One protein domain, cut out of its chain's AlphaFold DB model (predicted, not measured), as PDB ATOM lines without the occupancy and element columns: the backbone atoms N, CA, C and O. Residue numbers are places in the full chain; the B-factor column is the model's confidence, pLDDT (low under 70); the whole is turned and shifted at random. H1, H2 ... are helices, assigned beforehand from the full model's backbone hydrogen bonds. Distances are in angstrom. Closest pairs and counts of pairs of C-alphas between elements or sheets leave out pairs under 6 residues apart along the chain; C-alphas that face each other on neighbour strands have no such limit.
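AT A GLANCE: This is residues 118 to 199 of the 257 residues of the protein "Hypothetical protein" of Adineta steineri (UniProt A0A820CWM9). A helical hairpin, H2 and H3, makes the core, with H7 beyond H3 on the side away from H2. H4 and H5 run out and back beside this core as a second, looser pair, H6 turns the chain from H5 into H7, and H1 lies at one far end. The printed part has 82 residues with seven named helices, H1 to H7 in chain order, and no named strand; the class is all helix. It is compact, with a radius of gyration of the C-alphas of 12.3 A and spans of 36 by 28 by 27 A.

IN THESE COORDINATES: The longest helix, H2, residues 130 to 143, runs 20.0 A from C-alpha 130 at (-38.561, -16.625, 8.487). H3 is residues 151 to 160, 14.2 A; H4 is residues 162 to 171, 15.2 A; H5 is residues 174 to 180, 10.0 A. H6 is residues 182 to 185. H7, residues 187 to 198, 15.7 A, ends with C-alpha 198 at (-34.238, -4.163, 30.934). H1 is residues 118 to 121.

HOW THE PARTS SIT: H2 and H3 touch, the C-alphas of Asn 136 and Ser 157 closest at 5.1 A, at a shallow tilt of 28 degrees, opposite ways. H7, with residues 189 to 193 alone, only just touches H3, with 3 pairs of C-alphas within 8 A, Arg 155 and Leu 189 closest at 7.2 A. H4 and H5 are close but not clearly touching, the C-alphas of Ile 169 and Val 177 closest at 6.3 A. H6 and H7 only just touch, only at the corner, with 3 such pairs, Tyr 184 and Ile 190 closest at 6.1 A. H1 touches no helix; its closest C-alpha pair with H7 is Phe 120 and Tyr 196, 7.2 A. Every O i to N i+4 pair is within hydrogen-bond range in H2, H3, H5 and H7, and 4 of 6 in H4; H1 and H6 are too short for such a pair.

THE WHOLE: The C-alphas farthest apart, of Val 118 and Arg 147, are 36.4 A apart. The printed part has no cut and no long link. Mean pLDDT of the printed part is 77.7, and residues 118 to 128, 146 to 148 and 198 to 199 are under 70.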
ATOM      1  N   VAL A 118     -38.362   2.610  24.651       55.78
ATOM      2  CA  VAL A 118     -39.052   2.909  23.384       55.78
ATOM      3  C   VAL A 118     -38.058   3.132  22.242       55.78
ATOM      4  O   VAL A 118     -38.252   2.619  21.148       55.78
ATOM      5  N   GLN A 119     -36.960   3.850  22.496       58.97
ATOM      6  CA  GLN A 119     -35.911   4.046  21.488       58.97
ATOM      7  C   GLN A 119     -35.214   2.729  21.151       58.97
ATOM      8  O   GLN A 119     -34.846   2.518  20.005       58.97
ATOM      9  N   PHE A 120     -35.059   1.838  22.130       62.78
ATOM     10  CA  PHE A 120     -34.445   0.540  21.904       62.78
ATOM     11  C   PHE A 120     -35.318  -0.377  21.033       62.78
ATOM     12  O   PHE A 120     -34.820  -0.885  20.030       62.78
ATOM     13  N   TRP A 121     -36.608  -0.535  21.353       62.50
ATOM     14  CA  TRP A 121     -37.523  -1.365  20.554       62.50
ATOM     15  C   TRP A 121     -37.666  -0.862  19.115       62.50
ATOM     16  O   TRP A 121     -37.704  -1.676  18.203       62.50
ATOM     17  N   ASN A 122     -37.603   0.453  18.898       60.62
ATOM     18  CA  ASN A 122     -37.587   1.040  17.554       60.62
ATOM     19  C   ASN A 122     -36.289   0.756  16.764       60.62
ATOM     20  O   ASN A 122     -36.242   1.025  15.570       60.62
ATOM     21  N   THR A 123     -35.229   0.254  17.410       60.62
ATOM     22  CA  THR A 123     -33.956  -0.141  16.761       60.62
ATOM     23  C   THR A 123     -33.786  -1.651  16.617       60.62
ATOM     24  O   THR A 123     -32.726  -2.105  16.172       60.62
ATOM     25  N   ILE A 124     -34.758  -2.439  17.080       62.19
ATOM     26  CA  ILE A 124     -34.792  -3.872  16.813       62.19
ATOM     27  C   ILE A 124     -35.533  -4.028  15.498       62.19
ATOM     28  O   ILE A 124     -36.731  -3.774  15.431       62.19
ATOM     29  N   ASP A 125     -34.792  -4.414  14.468       60.19
ATOM     30  CA  ASP A 125     -35.368  -4.804  13.191       60.19
ATOM     31  C   ASP A 125     -36.148  -6.103  13.432       60.19
ATOM     32  O   ASP A 125     -35.560  -7.153  13.711       60.19
ATOM     33  N   ILE A 126     -37.476  -6.005  13.479       60.91
ATOM     34  CA  ILE A 126     -38.343  -7.174  13.605       60.91
ATOM     35  C   ILE A 126     -38.368  -7.790  12.211       60.91
ATOM     36  O   ILE A 126     -39.089  -7.328  11.335       60.91
ATOM     37  N   HIS A 127     -37.506  -8.779  11.985       57.22
ATOM     38  CA  HIS A 127     -37.520  -9.529  10.737       57.22
ATOM     39  C   HIS A 127     -38.816 -10.342  10.668       57.22
ATOM     40  O   HIS A 127     -38.984 -11.308  11.411       57.22
ATOM     41  N   ASP A 128     -39.716  -9.933   9.775       57.66
ATOM     42  CA  ASP A 128     -40.938 -10.674   9.449       57.66
ATOM     43  C   ASP A 128     -40.655 -11.880   8.528       57.66
ATOM     44  O   ASP A 128     -41.517 -12.745   8.369       57.66
ATOM     45  N   ASP A 129     -39.449 -11.967   7.943       73.69
ATOM     46  CA  ASP A 129     -39.046 -13.058   7.051       73.69
ATOM     47  C   ASP A 129     -38.422 -14.247   7.825       73.69
ATOM     48  O   ASP A 129     -37.347 -14.111   8.431       73.69
ATOM     49  N   PRO A 130     -39.066 -15.431   7.817       72.88
ATOM     50  CA  PRO A 130     -38.561 -16.625   8.487       72.88
ATOM     51  C   PRO A 130     -37.235 -17.164   7.917       72.88
ATOM     52  O   PRO A 130     -36.497 -17.818   8.662       72.88
ATOM     53  N   GLU A 131     -36.885 -16.897   6.651       77.50
ATOM     54  CA  GLU A 131     -35.608 -17.353   6.074       77.50
ATOM     55  C   GLU A 131     -34.414 -16.590   6.660       77.50
ATOM     56  O   GLU A 131     -33.420 -17.195   7.084       77.50
ATOM     57  N   ASP A 132     -34.535 -15.268   6.774       79.19
ATOM     58  CA  ASP A 132     -33.516 -14.406   7.378       79.19
ATOM     59  C   ASP A 132     -33.325 -14.707   8.867       79.19
ATOM     60  O   ASP A 132     -32.204 -14.699   9.391       79.19
ATOM     61  N   LEU A 133     -34.412 -15.023   9.569       78.69
ATOM     62  CA  LEU A 133     -34.363 -15.452  10.960       78.69
ATOM     63  C   LEU A 133     -33.556 -16.746  11.115       78.69
ATOM     64  O   LEU A 133     -32.627 -16.794  11.925       78.69
ATOM     65  N   ASN A 134     -33.865 -17.769  10.312       82.19
ATOM     66  CA  ASN A 134     -33.145 -19.039  10.346       82.19
ATOM     67  C   ASN A 134     -31.664 -18.849   9.987       82.19
ATOM     68  O   ASN A 134     -30.788 -19.395  10.655       82.19
ATOM     69  N   LYS A 135     -31.358 -17.989   9.007       84.88
ATOM     70  CA  LYS A 135     -29.982 -17.624   8.653       84.88
ATOM     71  C   LYS A 135     -29.217 -17.030   9.839       84.88
ATOM     72  O   LYS A 135     -28.104 -17.470  10.112       84.88
ATOM     73  N   ASN A 136     -29.806 -16.091  10.583       83.06
ATOM     74  CA  ASN A 136     -29.163 -15.517  11.773       83.06
ATOM     75  C   ASN A 136     -28.951 -16.565  12.887       83.06
ATOM     76  O   ASN A 136     -27.929 -16.528  13.571       83.06
ATOM     77  N   ILE A 137     -29.879 -17.517  13.062       82.50
ATOM     78  CA  ILE A 137     -29.728 -18.624  14.026       82.50
ATOM     79  C   ILE A 137     -28.569 -19.540  13.621       82.50
ATOM     80  O   ILE A 137     -27.729 -19.862  14.461       82.50
ATOM     81  N   GLN A 138     -28.483 -19.915  12.343       84.12
ATOM     82  CA  GLN A 138     -27.397 -20.754  11.829       84.12
ATOM     83  C   GLN A 138     -26.038 -20.058  11.915       84.12
ATOM     84  O   GLN A 138     -25.067 -20.678  12.337       84.12
ATOM     85  N   VAL A 139     -25.970 -18.757  11.606       83.38
ATOM     86  CA  VAL A 139     -24.749 -17.955  11.788       83.38
ATOM     87  C   VAL A 139     -24.275 -18.023  13.239       83.38
ATOM     88  O   VAL A 139     -23.110 -18.308  13.476       83.38
ATOM     89  N   MET A 140     -25.166 -17.849  14.220       81.94
ATOM     90  CA  MET A 140     -24.775 -17.969  15.631       81.94
ATOM     91  C   MET A 140     -24.349 -19.388  16.006       81.94
ATOM     92  O   MET A 140     -23.368 -19.544  16.724       81.94
ATOM     93  N   LYS A 141     -25.072 -20.420  15.549       82.12
ATOM     94  CA  LYS A 141     -24.731 -21.823  15.835       82.12
ATOM     95  C   LYS A 141     -23.341 -22.174  15.296       82.12
ATOM     96  O   LYS A 141     -22.576 -22.811  16.009       82.12
ATOM     97  N   ASN A 142     -23.002 -21.713  14.094       81.69
ATOM     98  CA  ASN A 142     -21.703 -21.969  13.472       81.69
ATOM     99  C   ASN A 142     -20.583 -21.168  14.152       81.69
ATOM    100  O   ASN A 142     -19.597 -21.747  14.601       81.69
ATOM    101  N   GLU A 143     -20.772 -19.858  14.323       79.12
ATOM    102  CA  GLU A 143     -19.762 -18.972  14.920       79.12
ATOM    103  C   GLU A 143     -19.458 -19.313  16.384       79.12
ATOM    104  O   GLU A 143     -18.326 -19.160  16.827       79.12
ATOM    105  N   LEU A 144     -20.437 -19.801  17.157       74.44
ATOM    106  CA  LEU A 144     -20.223 -20.188  18.560       74.44
ATOM    107  C   LEU A 144     -19.486 -21.531  18.722       74.44
ATOM    108  O   LEU A 144     -19.015 -21.831  19.821       74.44
ATOM    109  N   VAL A 145     -19.387 -22.331  17.655       71.25
ATOM    110  CA  VAL A 145     -18.630 -23.595  17.629       71.25
ATOM    111  C   VAL A 145     -17.175 -23.366  17.198       71.25
ATOM    112  O   VAL A 145     -16.286 -24.116  17.615       71.25
ATOM    113  N   ASP A 146     -16.909 -22.318  16.417       67.00
ATOM    114  CA  ASP A 146     -15.582 -22.013  15.889       67.00
ATOM    115  C   ASP A 146     -14.627 -21.397  16.927       67.00
ATOM    116  O   ASP A 146     -15.002 -20.693  17.863       67.00
ATOM    117  N   ARG A 147     -13.323 -21.657  16.757       55.19
ATOM    118  CA  ARG A 147     -12.276 -21.153  17.671       55.19
ATOM    119  C   ARG A 147     -11.995 -19.652  17.517       55.19
ATOM    120  O   ARG A 147     -11.430 -19.062  18.432       55.19
ATOM    121  N   ASN A 148     -12.382 -19.055  16.387       62.50
ATOM    122  CA  ASN A 148     -12.198 -17.638  16.065       62.50
ATOM    123  C   ASN A 148     -13.560 -16.956  15.885       62.50
ATOM    124  O   ASN A 148     -13.916 -16.564  14.782       62.50
ATOM    125  N   VAL A 149     -14.308 -16.840  16.982       71.31
ATOM    126  CA  VAL A 149     -15.666 -16.280  16.995       71.31
ATOM    127  C   VAL A 149     -15.670 -14.812  16.556       71.31
ATOM    128  O   VAL A 149     -15.079 -13.964  17.241       71.31
ATOM    129  N   ASP A 150     -16.411 -14.477  15.495       78.12
ATOM    130  CA  ASP A 150     -16.745 -13.081  15.202       78.12
ATOM    131  C   ASP A 150     -17.800 -12.581  16.201       78.12
ATOM    132  O   ASP A 150     -19.014 -12.769  16.071       78.12
ATOM    133  N   SER A 151     -17.311 -11.924  17.253       74.56
ATOM    134  CA  SER A 151     -18.143 -11.437  18.355       74.56
ATOM    135  C   SER A 151     -19.163 -10.381  17.919       74.56
ATOM    136  O   SER A 151     -20.233 -10.289  18.527       74.56
ATOM    137  N   ASP A 152     -18.861  -9.583  16.893       78.19
ATOM    138  CA  ASP A 152     -19.756  -8.524  16.423       78.19
ATOM    139  C   ASP A 152     -20.862  -9.109  15.540       78.19
ATOM    140  O   ASP A 152     -22.035  -8.741  15.689       78.19
ATOM    141  N   LEU A 153     -20.520 -10.090  14.702       81.25
ATOM    142  CA  LEU A 153     -21.488 -10.856  13.921       81.25
ATOM    143  C   LEU A 153     -22.454 -11.627  14.828       81.25
ATOM    144  O   LEU A 153     -23.673 -11.530  14.658       81.25
ATOM    145  N   VAL A 154     -21.935 -12.324  15.845       83.50
ATOM    146  CA  VAL A 154     -22.759 -13.042  16.828       83.50
ATOM    147  C   VAL A 154     -23.667 -12.076  17.582       83.50
ATOM    148  O   VAL A 154     -24.863 -12.336  17.689       83.50
ATOM    149  N   ARG A 155     -23.158 -10.934  18.060       83.19
ATOM    150  CA  ARG A 155     -23.978  -9.928  18.760       83.19
ATOM    151  C   ARG A 155     -25.065  -9.325  17.881       83.19
ATOM    152  O   ARG A 155     -26.170  -9.079  18.369       83.19
ATOM    153  N   SER A 156     -24.772  -9.086  16.607       83.38
ATOM    154  CA  SER A 156     -25.744  -8.580  15.636       83.38
ATOM    155  C   SER A 156     -26.878  -9.588  15.428       83.38
ATOM    156  O   SER A 156     -28.049  -9.254  15.627       83.38
ATOM    157  N   SER A 157     -26.538 -10.850  15.151       84.06
ATOM    158  CA  SER A 157     -27.500 -11.951  15.018       84.06
ATOM    159  C   SER A 157     -28.279 -12.201  16.319       84.06
ATOM    160  O   SER A 157     -29.491 -12.434  16.302       84.06
ATOM    161  N   TRP A 158     -27.619 -12.059  17.472       86.69
ATOM    162  CA  TRP A 158     -28.229 -12.171  18.796       86.69
ATOM    163  C   TRP A 158     -29.229 -11.045  19.062       86.69
ATOM    164  O   TRP A 158     -30.304 -11.281  19.614       86.69
ATOM    165  N   LYS A 159     -28.936  -9.817  18.632       83.75
ATOM    166  CA  LYS A 159     -29.889  -8.707  18.727       83.75
ATOM    167  C   LYS A 159     -31.100  -8.944  17.818       83.75
ATOM    168  O   LYS A 159     -32.231  -8.764  18.264       83.75
ATOM    169  N   LYS A 160     -30.873  -9.382  16.577       83.75
ATOM    170  CA  LYS A 160     -31.921  -9.600  15.562       83.75
ATOM    171  C   LYS A 160     -32.908 -10.705  15.928       83.75
ATOM    172  O   LYS A 160     -34.099 -10.581  15.683       83.75
ATOM    173  N   THR A 161     -32.437 -11.769  16.571       86.38
ATOM    174  CA  THR A 161     -33.286 -12.923  16.915       86.38
ATOM    175  C   THR A 161     -33.967 -12.808  18.290       86.38
ATOM    176  O   THR A 161     -34.660 -13.729  18.719       86.38
ATOM    177  N   LEU A 162     -33.826 -11.667  18.981       85.94
ATOM    178  CA  LEU A 162     -34.299 -11.458  20.358       85.94
ATOM    179  C   LEU A 162     -35.795 -11.746  20.553       85.94
ATOM    180  O   LEU A 162     -36.176 -12.431  21.502       85.94
ATOM    181  N   VAL A 163     -36.652 -11.214  19.677       82.62
ATOM    182  CA  VAL A 163     -38.113 -11.374  19.798       82.62
ATOM    183  C   VAL A 163     -38.497 -12.846  19.678       82.62
ATOM    184  O   VAL A 163     -39.244 -13.357  20.515       82.62
ATOM    185  N   GLN A 164     -37.922 -13.548  18.698       84.06
ATOM    186  CA  GLN A 164     -38.198 -14.963  18.491       84.06
ATOM    187  C   GLN A 164     -37.737 -15.811  19.670       84.06
ATOM    188  O   GLN A 164     -38.502 -16.640  20.161       84.06
ATOM    189  N   ARG A 165     -36.518 -15.582  20.171       87.94
ATOM    190  CA  ARG A 165     -36.012 -16.329  21.327       87.94
ATOM    191  C   ARG A 165     -36.912 -16.171  22.544       87.94
ATOM    192  O   ARG A 165     -37.189 -17.150  23.229       87.94
ATOM    193  N   ARG A 166     -37.410 -14.957  22.803       84.88
ATOM    194  CA  ARG A 166     -38.333 -14.699  23.917       84.88
ATOM    195  C   ARG A 166     -39.660 -15.437  23.767       84.88
ATOM    196  O   ARG A 166     -40.176 -15.935  24.763       84.88
ATOM    197  N   ASN A 167     -40.196 -15.508  22.550       84.12
ATOM    198  CA  ASN A 167     -41.402 -16.285  22.274       84.12
ATOM    199  C   ASN A 167     -41.140 -17.783  22.461       84.12
ATOM    200  O   ASN A 167     -41.923 -18.455  23.125       84.12
ATOM    201  N   PHE A 168     -40.005 -18.282  21.967       85.56
ATOM    202  CA  PHE A 168     -39.610 -19.682  22.094       85.56
ATOM    203  C   PHE A 168     -39.461 -20.112  23.561       85.56
ATOM    204  O   PHE A 168     -40.018 -21.132  23.956       85.56
ATOM    205  N   ILE A 169     -38.805 -19.297  24.400       86.75
ATOM    206  CA  ILE A 169     -38.612 -19.572  25.837       86.75
ATOM    207  C   ILE A 169     -39.932 -19.779  26.586       86.75
ATOM    208  O   ILE A 169     -39.970 -20.530  27.555       86.75
ATOM    209  N   ARG A 170     -41.011 -19.101  26.178       82.19
ATOM    210  CA  ARG A 170     -42.296 -19.191  26.883       82.19
ATOM    211  C   ARG A 170     -42.881 -20.604  26.836       82.19
ATOM    212  O   ARG A 170     -43.533 -21.013  27.793       82.19
ATOM    213  N   ASP A 171     -42.629 -21.313  25.740       89.25
ATOM    214  CA  ASP A 171     -43.339 -22.540  25.392       89.25
ATOM    215  C   ASP A 171     -42.414 -23.785  25.420       89.25
ATOM    216  O   ASP A 171     -42.890 -24.895  25.205       89.25
ATOM    217  N   HIS A 172     -41.118 -23.622  25.735       89.69
ATOM    218  CA  HIS A 172     -40.103 -24.691  25.715       89.69
ATOM    219  C   HIS A 172     -39.348 -24.831  27.044       89.69
ATOM    220  O   HIS A 172     -39.236 -23.896  27.841       89.69
ATOM    221  N   THR A 173     -38.788 -26.015  27.286       89.88
ATOM    222  CA  THR A 173     -37.949 -26.296  28.457       89.88
ATOM    223  C   THR A 173     -36.569 -25.649  28.338       89.88
ATOM    224  O   THR A 173     -36.069 -25.385  27.246       89.88
ATOM    225  N   THR A 174     -35.882 -25.460  29.472       82.81
ATOM    226  CA  THR A 174     -34.507 -24.929  29.489       82.81
ATOM    227  C   THR A 174     -33.564 -25.722  28.588       82.81
ATOM    228  O   THR A 174     -32.716 -25.132  27.932       82.81
ATOM    229  N   LYS A 175     -33.708 -27.053  28.538       86.81
ATOM    230  CA  LYS A 175     -32.854 -27.904  27.705       86.81
ATOM    231  C   LYS A 175     -33.046 -27.586  26.218       86.81
ATOM    232  O   LYS A 175     -32.066 -27.306  25.538       86.81
ATOM    233  N   GLU A 176     -34.292 -27.549  25.755       87.88
ATOM    234  CA  GLU A 176     -34.637 -27.238  24.359       87.88
ATOM    235  C   GLU A 176     -34.202 -25.815  23.973       87.88
ATOM    236  O   GLU A 176     -33.701 -25.590  22.876       87.88
ATOM    237  N   VAL A 177     -34.321 -24.853  24.894       87.94
ATOM    238  CA  VAL A 177     -33.848 -23.473  24.688       87.94
ATOM    239  C   VAL A 177     -32.334 -23.413  24.494       87.94
ATOM    240  O   VAL A 177     -31.869 -22.683  23.620       87.94
ATOM    241  N   LEU A 178     -31.561 -24.143  25.302       86.25
ATOM    242  CA  LEU A 178     -30.098 -24.147  25.205       86.25
ATOM    243  C   LEU A 178     -29.603 -24.883  23.954       86.25
ATOM    244  O   LEU A 178     -28.589 -24.487  23.386       86.25
ATOM    245  N   GLU A 179     -30.314 -25.925  23.518       85.44
ATOM    246  CA  GLU A 179     -30.021 -26.640  22.271       85.44
ATOM    247  C   GLU A 179     -30.335 -25.775  21.041       85.44
ATOM    248  O   GLU A 179     -29.530 -25.701  20.109       85.44
ATOM    249  N   GLU A 180     -31.465 -25.061  21.048       86.06
ATOM    250  CA  GLU A 180     -31.860 -24.220  19.916       86.06
ATOM    251  C   GLU A 180     -31.097 -22.890  19.863       86.06
ATOM    252  O   GLU A 180     -30.760 -22.403  18.783       86.06
ATOM    253  N   TYR A 181     -30.756 -22.321  21.019       87.38
ATOM    254  CA  TYR A 181     -30.045 -21.050  21.138       87.38
ATOM    255  C   TYR A 181     -28.833 -21.184  22.072       87.38
ATOM    256  O   TYR A 181     -28.867 -20.708  23.213       87.38
ATOM    257  N   PRO A 182     -27.711 -21.749  21.582       82.31
ATOM    258  CA  PRO A 182     -26.513 -21.984  22.393       82.31
ATOM    259  C   PRO A 182     -25.883 -20.699  22.943       82.31
ATOM    260  O   PRO A 182     -25.125 -20.749  23.909       82.31
ATOM    261  N   GLY A 183     -26.234 -19.527  22.401       81.81
ATOM    262  CA  GLY A 183     -25.817 -18.229  22.936       81.81
ATOM    263  C   GLY A 183     -26.203 -18.007  24.407       81.81
ATOM    264  O   GLY A 183     -25.496 -17.297  25.118       81.81
ATOM    265  N   TYR A 184     -27.243 -18.682  24.913       82.88
ATOM    266  CA  TYR A 184     -27.604 -18.651  26.337       82.88
ATOM    267  C   TYR A 184     -26.609 -19.377  27.253       82.88
ATOM    268  O   TYR A 184     -26.658 -19.193  28.468       82.88
ATOM    269  N   CYS A 185     -25.673 -20.155  26.709       79.44
ATOM    270  CA  CYS A 185     -24.555 -20.705  27.476       79.44
ATOM    271  C   CYS A 185     -23.473 -19.650  27.778       79.44
ATOM    272  O   CYS A 185     -22.599 -19.892  28.610       79.44
ATOM    273  N   TYR A 186     -23.524 -18.478  27.134       76.56
ATOM    274  CA  TYR A 186     -22.502 -17.438  27.236       76.56
ATOM    275  C   TYR A 186     -23.030 -16.237  28.024       76.56
ATOM    276  O   TYR A 186     -23.932 -15.516  27.592       76.56
ATOM    277  N   ALA A 187     -22.420 -15.978  29.184       73.50
ATOM    278  CA  ALA A 187     -22.831 -14.896  30.081       73.50
ATOM    279  C   ALA A 187     -22.809 -13.510  29.411       73.50
ATOM    280  O   ALA A 187     -23.665 -12.677  29.700       73.50
ATOM    281  N   SER A 188     -21.875 -13.269  28.486       77.69
ATOM    282  CA  SER A 188     -21.777 -12.019  27.722       77.69
ATOM    283  C   SER A 188     -23.039 -11.729  26.907       77.69
ATOM    284  O   SER A 188     -23.565 -10.621  26.971       77.69
ATOM    285  N   LEU A 189     -23.569 -12.730  26.201       82.06
ATOM    286  CA  LEU A 189     -24.777 -12.595  25.383       82.06
ATOM    287  C   LEU A 189     -26.038 -12.467  26.243       82.06
ATOM    288  O   LEU A 189     -26.950 -11.714  25.897       82.06
ATOM    289  N   ILE A 190     -26.067 -13.130  27.403       82.06
ATOM    290  CA  ILE A 190     -27.130 -12.938  28.396       82.06
ATOM    291  C   ILE A 190     -27.112 -11.502  28.930       82.06
ATOM    292  O   ILE A 190     -28.166 -10.879  29.051       82.06
ATOM    293  N   PHE A 191     -25.940 -10.940  29.236       78.31
ATOM    294  CA  PHE A 191     -25.843  -9.551  29.682       78.31
ATOM    295  C   PHE A 191     -26.237  -8.562  28.593       78.31
ATOM    296  O   PHE A 191     -26.952  -7.607  28.898       78.31
ATOM    297  N   ASP A 192     -25.852  -8.811  27.341       78.31
ATOM    298  CA  ASP A 192     -26.313  -8.018  26.202       78.31
ATOM    299  C   ASP A 192     -27.848  -8.082  26.089       78.31
ATOM    300  O   ASP A 192     -28.507  -7.052  25.955       78.31
ATOM    301  N   GLU A 193     -28.451  -9.260  26.265       81.62
ATOM    302  CA  GLU A 193     -29.907  -9.422  26.265       81.62
ATOM    303  C   GLU A 193     -30.600  -8.707  27.434       81.62
ATOM    304  O   GLU A 193     -31.607  -8.027  27.238       81.62
ATOM    305  N   ILE A 194     -30.055  -8.780  28.648       77.00
ATOM    306  CA  ILE A 194     -30.603  -8.040  29.791       77.00
ATOM    307  C   ILE A 194     -30.446  -6.531  29.580       77.00
ATOM    308  O   ILE A 194     -31.364  -5.764  29.885       77.00
ATOM    309  N   ARG A 195     -29.323  -6.090  29.009       77.12
ATOM    310  CA  ARG A 195     -29.106  -4.694  28.627       77.12
ATOM    311  C   ARG A 195     -30.174  -4.234  27.640       77.12
ATOM    312  O   ARG A 195     -30.738  -3.160  27.830       77.12
ATOM    313  N   TYR A 196     -30.488  -5.056  26.647       73.75
ATOM    314  CA  TYR A 196     -31.533  -4.809  25.657       73.75
ATOM    315  C   TYR A 196     -32.936  -4.754  26.276       73.75
ATOM    316  O   TYR A 196     -33.662  -3.778  26.102       73.75
ATOM    317  N   VAL A 197     -33.320  -5.767  27.048       71.38
ATOM    318  CA  VAL A 197     -34.688  -5.903  27.568       71.38
ATOM    319  C   VAL A 197     -34.963  -4.955  28.731       71.38
ATOM    320  O   VAL A 197     -36.010  -4.308  28.785       71.38
ATOM    321  N   CYS A 198     -34.040  -4.891  29.687       67.62
ATOM    322  CA  CYS A 198     -34.238  -4.163  30.934       67.62
ATOM    323  C   CYS A 198     -33.718  -2.734  30.862       67.62
ATOM    324  O   CYS A 198     -34.040  -1.939  31.747       67.62
ATOM    325  N   ASN A 199     -32.930  -2.397  29.835       69.62
ATOM    326  CA  ASN A 199     -32.217  -1.132  29.772       69.62
ATOM    327  C   ASN A 199     -31.362  -0.888  31.035       69.62
ATOM    328  O   ASN A 199     -31.385   0.157  31.695       69.62
TER     329      ASN A 199